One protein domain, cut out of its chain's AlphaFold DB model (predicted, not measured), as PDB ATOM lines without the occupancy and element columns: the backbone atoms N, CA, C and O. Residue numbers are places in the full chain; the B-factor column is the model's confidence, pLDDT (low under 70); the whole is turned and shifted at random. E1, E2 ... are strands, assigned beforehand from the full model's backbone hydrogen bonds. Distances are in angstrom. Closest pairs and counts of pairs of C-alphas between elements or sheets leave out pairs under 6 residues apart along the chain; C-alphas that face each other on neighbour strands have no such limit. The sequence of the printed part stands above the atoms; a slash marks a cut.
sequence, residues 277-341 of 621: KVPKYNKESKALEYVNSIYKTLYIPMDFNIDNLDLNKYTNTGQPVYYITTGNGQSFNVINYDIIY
ATOM      1  N   LYS A 277     112.522 132.871 167.780       90.62
ATOM      2  CA  LYS A 277     111.525 133.895 167.468       90.62
ATOM      3  C   LYS A 277     111.479 134.166 165.974       90.62
ATOM      4  O   LYS A 277     112.494 134.147 165.287       90.62
ATOM      5  N   VAL A 278     110.283 134.464 165.487       88.94
ATOM      6  CA  VAL A 278     110.029 134.726 164.072       88.94
ATOM      7  C   VAL A 278     109.437 136.116 163.892       88.94
ATOM      8  O   VAL A 278     108.667 136.561 164.754       88.94
ATOM      9  N   PRO A 279     109.773 136.817 162.800       88.19
ATOM     10  CA  PRO A 279     109.228 138.134 162.535       88.19
ATOM     11  C   PRO A 279     107.729 138.039 162.242       88.19
ATOM     12  O   PRO A 279     107.271 137.246 161.418       88.19
ATOM     13  N   LYS A 280     106.946 138.885 162.901       84.62
ATOM     14  CA  LYS A 280     105.513 139.048 162.682       84.62
ATOM     15  C   LYS A 280     105.195 140.530 162.638       84.62
ATOM     16  O   LYS A 280     105.496 141.274 163.565       84.62
ATOM     17  N   TYR A 281     104.553 140.958 161.557       80.06
ATOM     18  CA  TYR A 281     104.096 142.334 161.448       80.06
ATOM     19  C   TYR A 281     102.914 142.573 162.390       80.06
ATOM     20  O   TYR A 281     101.875 141.909 162.286       80.06
ATOM     21  N   ASN A 282     103.071 143.525 163.302       79.75
ATOM     22  CA  ASN A 282     102.006 143.964 164.184       79.75
ATOM     23  C   ASN A 282     101.281 145.158 163.542       79.75
ATOM     24  O   ASN A 282     101.868 146.196 163.246       79.75
ATOM     25  N   LYS A 283      99.975 144.993 163.305       81.19
ATOM     26  CA  LYS A 283      99.141 146.010 162.647       81.19
ATOM     27  C   LYS A 283      98.905 147.245 163.519       81.19
ATOM     28  O   LYS A 283      98.710 148.322 162.964       81.19
ATOM     29  N   GLU A 284      98.900 147.087 164.842       80.69
ATOM     30  CA  GLU A 284      98.648 148.173 165.796       80.69
ATOM     31  C   GLU A 284      99.881 149.068 165.929       80.69
ATOM     32  O   GLU A 284      99.778 150.283 165.769       80.69
ATOM     33  N   SER A 285     101.058 148.469 166.142       80.12
ATOM     34  CA  SER A 285     102.327 149.200 166.254       80.12
ATOM     35  C   SER A 285     102.932 149.588 164.899       80.12
ATOM     36  O   SER A 285     103.845 150.409 164.855       80.12
ATOM     37  N   LYS A 286     102.425 149.023 163.791       82.94
ATOM     38  CA  LYS A 286     102.973 149.162 162.427       82.94
ATOM     39  C   LYS A 286     104.467 148.822 162.347       82.94
ATOM     40  O   LYS A 286     105.207 149.416 161.565       82.94
ATOM     41  N   ALA A 287     104.905 147.863 163.157       82.94
ATOM     42  CA  ALA A 287     106.296 147.452 163.269       82.94
ATOM     43  C   ALA A 287     106.443 145.931 163.138       82.94
ATOM     44  O   ALA A 287     105.493 145.163 163.330       82.94
ATOM     45  N   LEU A 288     107.656 145.496 162.789       83.44
ATOM     46  CA  LEU A 288     108.031 144.088 162.816       83.44
ATOM     47  C   LEU A 288     108.395 143.706 164.252       83.44
ATOM     48  O   LEU A 288     109.305 144.285 164.841       83.44
ATOM     49  N   GLU A 289     107.695 142.725 164.808       85.75
ATOM     50  CA  GLU A 289     107.953 142.200 166.146       85.75
ATOM     51  C   GLU A 289     108.411 140.747 166.046       85.75
ATOM     52  O   GLU A 289     107.899 139.978 165.236       85.75
ATOM     53  N   TYR A 290     109.368 140.351 166.880       85.88
ATOM     54  CA  TYR A 290     109.843 138.971 166.933       85.88
ATOM     55  C   TYR A 290     109.070 138.206 167.998       85.88
ATOM     56  O   TYR A 290     109.211 138.457 169.198       85.88
ATOM     57  N   VAL A 291     108.245 137.262 167.557       85.12
ATOM     58  CA  VAL A 291     107.351 136.494 168.426       85.12
ATOM     59  C   VAL A 291     107.725 135.023 168.427       85.12
ATOM     60  O   VAL A 291     108.202 134.479 167.433       85.12
ATOM     61  N   ASN A 292     107.455 134.345 169.536       85.00
ATOM     62  CA  ASN A 292     107.459 132.893 169.529       85.00
ATOM     63  C   ASN A 292     106.202 132.403 168.787       85.00
ATOM     64  O   ASN A 292     105.079 132.626 169.241       85.00
ATOM     65  N   SER A 293     106.396 131.768 167.633       85.19
ATOM     66  CA  SER A 293     105.348 131.039 166.916       85.19
ATOM     67  C   SER A 293     105.659 129.554 166.985       85.19
ATOM     68  O   SER A 293     106.806 129.173 166.816       85.19
ATOM     69  N   ILE A 294     104.663 128.691 167.177       82.75
ATOM     70  CA  ILE A 294     104.897 127.241 167.097       82.75
ATOM     71  C   ILE A 294     104.996 126.784 165.636       82.75
ATOM     72  O   ILE A 294     105.742 125.861 165.325       82.75
ATOM     73  N   TYR A 295     104.271 127.444 164.734       85.38
ATOM     74  CA  TYR A 295     104.395 127.210 163.301       85.38
ATOM     75  C   TYR A 295     105.446 128.154 162.723       85.38
ATOM     76  O   TYR A 295     105.246 129.373 162.733       85.38
ATOM     77  N   LYS A 296     106.566 127.600 162.263       88.94
ATOM     78  CA  LYS A 296     107.634 128.346 161.590       88.94
ATOM     79  C   LYS A 296     108.405 127.442 160.642       88.94
ATOM     80  O   LYS A 296     108.458 126.232 160.851       88.94
ATOM     81  N   THR A 297     109.034 128.059 159.655       91.75
ATOM     82  CA  THR A 297     109.979 127.415 158.748       91.75
ATOM     83  C   THR A 297     111.345 128.042 158.963       91.75
ATOM     84  O   THR A 297     111.449 129.266 158.954       91.75
ATOM     85  N   LEU A 298     112.363 127.210 159.174       95.00
ATOM     86  CA  LEU A 298     113.739 127.619 159.416       95.00
ATOM     87  C   LEU A 298     114.679 127.023 158.366       95.00
ATOM     88  O   LEU A 298     114.526 125.860 157.989       95.00
ATOM     89  N   TYR A 299     115.665 127.817 157.964       96.06
ATOM     90  CA  TYR A 299     116.802 127.453 157.126       96.06
ATOM     91  C   TYR A 299     118.054 127.540 157.991       96.06
ATOM     92  O   TYR A 299     118.528 128.632 158.295       96.06
ATOM     93  N   ILE A 300     118.553 126.395 158.444       96.00
ATOM     94  CA  ILE A 300     119.679 126.331 159.378       96.00
ATOM     95  C   ILE A 300     120.899 125.800 158.622       96.00
ATOM     96  O   ILE A 300     120.838 124.654 158.180       96.00
ATOM     97  N   PRO A 301     121.989 126.574 158.457       95.38
ATOM     98  CA  PRO A 301     123.247 126.065 157.910       95.38
ATOM     99  C   PRO A 301     123.651 124.747 158.562       95.38
ATOM    100  O   PRO A 301     123.514 124.591 159.778       95.38
ATOM    101  N   MET A 302     124.103 123.776 157.763       93.69
ATOM    102  CA  MET A 302     124.398 122.448 158.302       93.69
ATOM    103  C   MET A 302     125.494 122.478 159.369       93.69
ATOM    104  O   MET A 302     125.430 121.689 160.307       93.69
ATOM    105  N   ASP A 303     126.457 123.391 159.266       92.69
ATOM    106  CA  ASP A 303     127.509 123.623 160.261       92.69
ATOM    107  C   ASP A 303     127.041 124.381 161.518       92.69
ATOM    108  O   ASP A 303     127.819 124.527 162.456       92.69
ATOM    109  N   PHE A 304     125.781 124.833 161.563       93.50
ATOM    110  CA  PHE A 304     125.209 125.663 162.626       93.50
ATOM    111  C   PHE A 304     125.885 127.030 162.828       93.50
ATOM    112  O   PHE A 304     125.669 127.673 163.856       93.50
ATOM    113  N   ASN A 305     126.612 127.542 161.831       92.44
ATOM    114  CA  ASN A 305     127.091 128.919 161.851       92.44
ATOM    115  C   ASN A 305     125.930 129.887 161.562       92.44
ATOM    116  O   ASN A 305     125.611 130.188 160.411       92.44
ATOM    117  N   ILE A 306     125.248 130.319 162.626       92.25
ATOM    118  CA  ILE A 306     124.002 131.100 162.565       92.25
ATOM    119  C   ILE A 306     124.181 132.584 162.904       92.25
ATOM    120  O   ILE A 306     123.193 133.318 163.002       92.25
ATOM    121  N   ASP A 307     125.418 133.040 163.091       88.31
ATOM    122  CA  ASP A 307     125.700 134.408 163.513       88.31
ATOM    123  C   ASP A 307     125.177 135.426 162.496       88.31
ATOM    124  O   ASP A 307     125.491 135.388 161.308       88.31
ATOM    125  N   ASN A 308     124.377 136.376 162.985       86.62
ATOM    126  CA  ASN A 308     123.727 137.420 162.184       86.62
ATOM    127  C   ASN A 308     122.794 136.902 161.067       86.62
ATOM    128  O   ASN A 308     122.440 137.673 160.173       86.62
ATOM    129  N   LEU A 309     122.355 135.639 161.119       91.50
ATOM    130  CA  LEU A 309     121.397 135.081 160.164       91.50
ATOM    131  C   LEU A 309     119.960 135.127 160.703       91.50
ATOM    132  O   LEU A 309     119.669 134.700 161.822       91.50
ATOM    133  N   ASP A 310     119.028 135.588 159.868       91.00
ATOM    134  CA  ASP A 310     117.595 135.380 160.091       91.00
ATOM    135  C   ASP A 310     117.204 134.013 159.531       91.00
ATOM    136  O   ASP A 310     116.923 133.880 158.341       91.00
ATOM    137  N   LEU A 311     117.150 132.994 160.394       94.19
ATOM    138  CA  LEU A 311     116.864 131.617 159.980       94.19
ATOM    139  C   LEU A 311     115.454 131.458 159.390       94.19
ATOM    140  O   LEU A 311     115.166 130.428 158.799       94.19
ATOM    141  N   ASN A 312     114.565 132.452 159.506       91.06
ATOM    142  CA  ASN A 312     113.238 132.415 158.874       91.06
ATOM    143  C   ASN A 312     113.278 132.684 157.366       91.06
ATOM    144  O   ASN A 312     112.267 132.519 156.676       91.06
ATOM    145  N   LYS A 313     114.422 133.141 156.854       89.44
ATOM    146  CA  LYS A 313     114.641 133.421 155.443       89.44
ATOM    147  C   LYS A 313     115.824 132.612 154.958       89.44
ATOM    148  O   LYS A 313     116.838 132.486 155.640       89.44
ATOM    149  N   TYR A 314     115.697 132.094 153.749       92.75
ATOM    150  CA  TYR A 314     116.834 131.484 153.099       92.75
ATOM    151  C   TYR A 314     117.905 132.552 152.843       92.75
ATOM    152  O   TYR A 314     117.607 133.633 152.339       92.75
ATOM    153  N   THR A 315     119.143 132.240 153.216       90.75
ATOM    154  CA  THR A 315     120.333 133.028 152.893       90.75
ATOM    155  C   THR A 315     121.337 132.066 152.284       90.75
ATOM    156  O   THR A 315     121.671 131.058 152.905       90.75
ATOM    157  N   ASN A 316     121.813 132.358 151.075       91.06
ATOM    158  CA  ASN A 316     122.816 131.520 150.436       91.06
ATOM    159  C   ASN A 316     124.181 131.747 151.102       91.06
ATOM    160  O   ASN A 316     124.859 132.740 150.847       91.06
ATOM    161  N   THR A 317     124.571 130.821 151.973       89.25
ATOM    162  CA  THR A 317     125.871 130.808 152.659       89.25
ATOM    163  C   THR A 317     126.913 129.951 151.928       89.25
ATOM    164  O   THR A 317     127.995 129.714 152.459       89.25
ATOM    165  N   GLY A 318     126.601 129.453 150.725       92.25
ATOM    166  CA  GLY A 318     127.457 128.542 149.957       92.25
ATOM    167  C   GLY A 318     127.481 127.098 150.473       92.25
ATOM    168  O   GLY A 318     128.202 126.270 149.922       92.25
ATOM    169  N   GLN A 319     126.687 126.773 151.496       92.69
ATOM    170  CA  GLN A 319     126.597 125.438 152.088       92.69
ATOM    171  C   GLN A 319     125.144 124.961 152.219       92.69
ATOM    172  O   GLN A 319     124.231 125.789 152.281       92.69
ATOM    173  N   PRO A 320     124.903 123.636 152.244       95.38
ATOM    174  CA  PRO A 320     123.560 123.115 152.435       95.38
ATOM    175  C   PRO A 320     122.958 123.548 153.775       95.38
ATOM    176  O   PRO A 320     123.666 123.770 154.763       95.38
ATOM    177  N   VAL A 321     121.632 123.628 153.811       95.81
ATOM    178  CA  VAL A 321     120.864 124.009 154.998       95.81
ATOM    179  C   VAL A 321     119.873 122.910 155.368       95.81
ATOM    180  O   VAL A 321     119.266 122.279 154.500       95.81
ATOM    181  N   TYR A 322     119.654 122.709 156.664       96.19
ATOM    182  CA  TYR A 322     118.483 122.006 157.162       96.19
ATOM    183  C   TYR A 322     117.252 122.890 156.964       96.19
ATOM    184  O   TYR A 322     117.167 123.989 157.518       96.19
ATOM    185  N   TYR A 323     116.284 122.389 156.205       95.62
ATOM    186  CA  TYR A 323     114.969 122.995 156.052       95.62
ATOM    187  C   TYR A 323     113.994 122.344 157.012       95.62
ATOM    188  O   TYR A 323     113.658 121.167 156.874       95.62
ATOM    189  N   ILE A 324     113.526 123.106 157.992       94.62
ATOM    190  CA  ILE A 324     112.703 122.571 159.074       94.62
ATOM    191  C   ILE A 324     111.431 123.369 159.150       94.62
ATOM    192  O   ILE A 324     111.467 124.577 159.344       94.62
ATOM    193  N   THR A 325     110.296 122.690 159.056       92.19
ATOM    194  CA  THR A 325     109.015 123.305 159.384       92.19
ATOM    195  C   THR A 325     108.436 122.665 160.626       92.19
ATOM    196  O   THR A 325     108.231 121.451 160.682       92.19
ATOM    197  N   THR A 326     108.162 123.490 161.627       90.94
ATOM    198  CA  THR A 326     107.487 123.085 162.857       90.94
ATOM    199  C   THR A 326     106.011 123.440 162.779       90.94
ATOM    200  O   THR A 326     105.597 124.303 162.003       90.94
ATOM    201  N   GLY A 327     105.188 122.811 163.606       81.81
ATOM    202  CA  GLY A 327     103.811 123.247 163.756       81.81
ATOM    203  C   GLY A 327     103.124 122.707 164.993       81.81
ATOM    204  O   GLY A 327     103.764 122.273 165.951       81.81
ATOM    205  N   ASN A 328     101.799 122.843 164.977       64.94
ATOM    206  CA  ASN A 328     100.919 122.471 166.075       64.94
ATOM    207  C   ASN A 328     100.239 121.134 165.774       64.94
ATOM    208  O   ASN A 328      99.244 121.086 165.050       64.94
ATOM    209  N   GLY A 329     100.740 120.062 166.385       57.47
ATOM    210  CA  GLY A 329      99.926 118.903 166.742       57.47
ATOM    211  C   GLY A 329      99.228 119.118 168.094       57.47
ATOM    212  O   GLY A 329      98.969 120.243 168.512       57.47
ATOM    213  N   GLN A 330      98.972 118.034 168.836       49.25
ATOM    214  CA  GLN A 330      98.642 118.130 170.273       49.25
ATOM    215  C   GLN A 330      99.822 118.674 171.114       49.25
ATOM    216  O   GLN A 330      99.626 119.085 172.254       49.25
ATOM    217  N   SER A 331     101.030 118.691 170.543       65.50
ATOM    218  CA  SER A 331     102.281 119.209 171.100       65.50
ATOM    219  C   SER A 331     103.146 119.790 169.972       65.50
ATOM    220  O   SER A 331     102.843 119.578 168.796       65.50
ATOM    221  N   PHE A 332     104.231 120.491 170.326       81.00
ATOM    222  CA  PHE A 332     105.263 120.899 169.367       81.00
ATOM    223  C   PHE A 332     105.773 119.690 168.580       81.00
ATOM    224  O   PHE A 332     106.129 118.670 169.178       81.00
ATOM    225  N   ASN A 333     105.804 119.804 167.256       83.94
ATOM    226  CA  ASN A 333     106.322 118.772 166.373       83.94
ATOM    227  C   ASN A 333     107.013 119.378 165.150       83.94
ATOM    228  O   ASN A 333     106.657 120.459 164.678       83.94
ATOM    229  N   VAL A 334     107.978 118.635 164.613       89.12
ATOM    230  CA  VAL A 334     108.522 118.887 163.278       89.12
ATOM    231  C   VAL A 334     107.594 118.218 162.269       89.12
ATOM    232  O   VAL A 334     107.343 117.018 162.360       89.12
ATOM    233  N   ILE A 335     107.033 119.011 161.358       89.12
ATOM    234  CA  ILE A 335     106.100 118.561 160.314       89.12
ATOM    235  C   ILE A 335     106.847 118.276 159.011       89.12
ATOM    236  O   ILE A 335     106.450 117.388 158.264       89.12
ATOM    237  N   ASN A 336     107.930 119.007 158.745       90.25
ATOM    238  CA  ASN A 336     108.768 118.775 157.578       90.25
ATOM    239  C   ASN A 336     110.252 118.934 157.922       90.25
ATOM    240  O   ASN A 336     110.613 119.828 158.688       90.25
ATOM    241  N   TYR A 337     111.078 118.080 157.326       92.88
ATOM    242  CA  TYR A 337     112.532 118.105 157.409       92.88
ATOM    243  C   TYR A 337     113.107 117.740 156.043       92.88
ATOM    244  O   TYR A 337     112.746 116.703 155.491       92.88
ATOM    245  N   ASP A 338     114.013 118.570 155.540       94.75
ATOM    246  CA  ASP A 338     114.734 118.334 154.293       94.75
ATOM    247  C   ASP A 338     116.156 118.907 154.375       94.75
ATOM    248  O   ASP A 338     116.455 119.715 155.262       94.75
ATOM    249  N   ILE A 339     117.029 118.505 153.454       94.56
ATOM    250  CA  ILE A 339     118.350 119.117 153.264       94.56
ATOM    251  C   ILE A 339     118.340 119.808 151.908       94.56
ATOM    252  O   ILE A 339     118.210 119.161 150.873       94.56
ATOM    253  N   ILE A 340     118.499 121.128 151.922       95.00
ATOM    254  CA  ILE A 340     118.466 121.948 150.715       95.00
ATOM    255  C   ILE A 340     119.887 122.371 150.371       95.00
ATOM    256  O   ILE A 340     120.594 122.937 151.206       95.00
ATOM    257  N   TYR A 341     120.302 122.095 149.139       93.88
ATOM    258  CA  TYR A 341     121.578 122.565 148.610       93.88
ATOM    259  C   TYR A 341     121.521 124.062 148.286       93.88
ATOM    260  O   TYR A 341     120.437 124.590 148.048       93.88
TER     261      TYR A 341
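What this domain is: This is residues 277 to 341 of the 621 residues of an uncharacterized protein of Clostridium botulinum (strain Okra / Type B1) (UniProt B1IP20). A small, strongly twisted sheet of three antiparallel strands, E3, E4 and E5, makes one part of a flat model, and a separate two-stranded hairpin, E1 and E2, lies off to the side of edge strand E3, near its first residue. The long loop of residues 302 to 320 folds back beside E3, along the edge away from E4. The printed part has 65 residues with five named strands, in the order E1 E2 E3 E4 E5, and no named helix; the class is all strand. The larger sheet runs E3, E4, E5 and the smaller E1, E2, both antiparallel. The whole is only just loose, close to compact, with a radius of gyration of the C-alphas of 13.3 A and spans of 39 by 31 by 15 A.

How they stand to each other: E3, residues 296 to 301, E4, residues 321 to 328, and E5, residues 332 to 340, form a meander, each strand the antiparallel neighbour of the one before. E4 is the inner strand, and E3 and E5 are the edge strands. The hairpin E3 and E4 has directions 159 degrees apart; N 322 and O 300 are within hydrogen-bond range at 2.7 A, N 298 and O 324 at 2.8 A. The hairpin E4 and E5 has directions 158 degrees apart, with N 323 and O 338 at 2.8 A. E5 bends by 50 degrees at residue 335; there N 335 and N 336 are 2.8 A and 3.1 A from O 325. The sheet is only just strongly twisted, its C-alphas lying up to 4.4 A off the best plane. E1, residues 277 to 282, and E2, residues 287 to 292, form a hairpin at 141 degrees, with N 280 and O 289 at 2.7 A. E1 and E3 have one pair of C-alphas within 8 A, those of Val 278 and Lys 296, 7.3 A apart. E2 is apart from E3, E4 and E5, and E1 is apart from E4 and E5.

Where its parts are: E4 and E5 each measure 22.9 A from first to last C-alpha, E3 16.2 A, E2 15.9 A and E1 14.2 A. E3 begins at C-alpha 296, (107.634, 128.346, 161.590). E1 begins at C-alpha 277, (111.525, 133.895, 167.468), and E5 ends at C-alpha 340, (118.466, 121.948, 150.715).

The domain as a whole: The two C-alphas farthest apart, those of Glu 284 and Gln 319, are 38.5 A apart. The printed part has no cut. The link from E3 to E4, 19 residues, is long; the other three are tight. The mean pLDDT of the printed part is 87.6, and residues 328 to 331, of which 328 belongs to E4, are under 70.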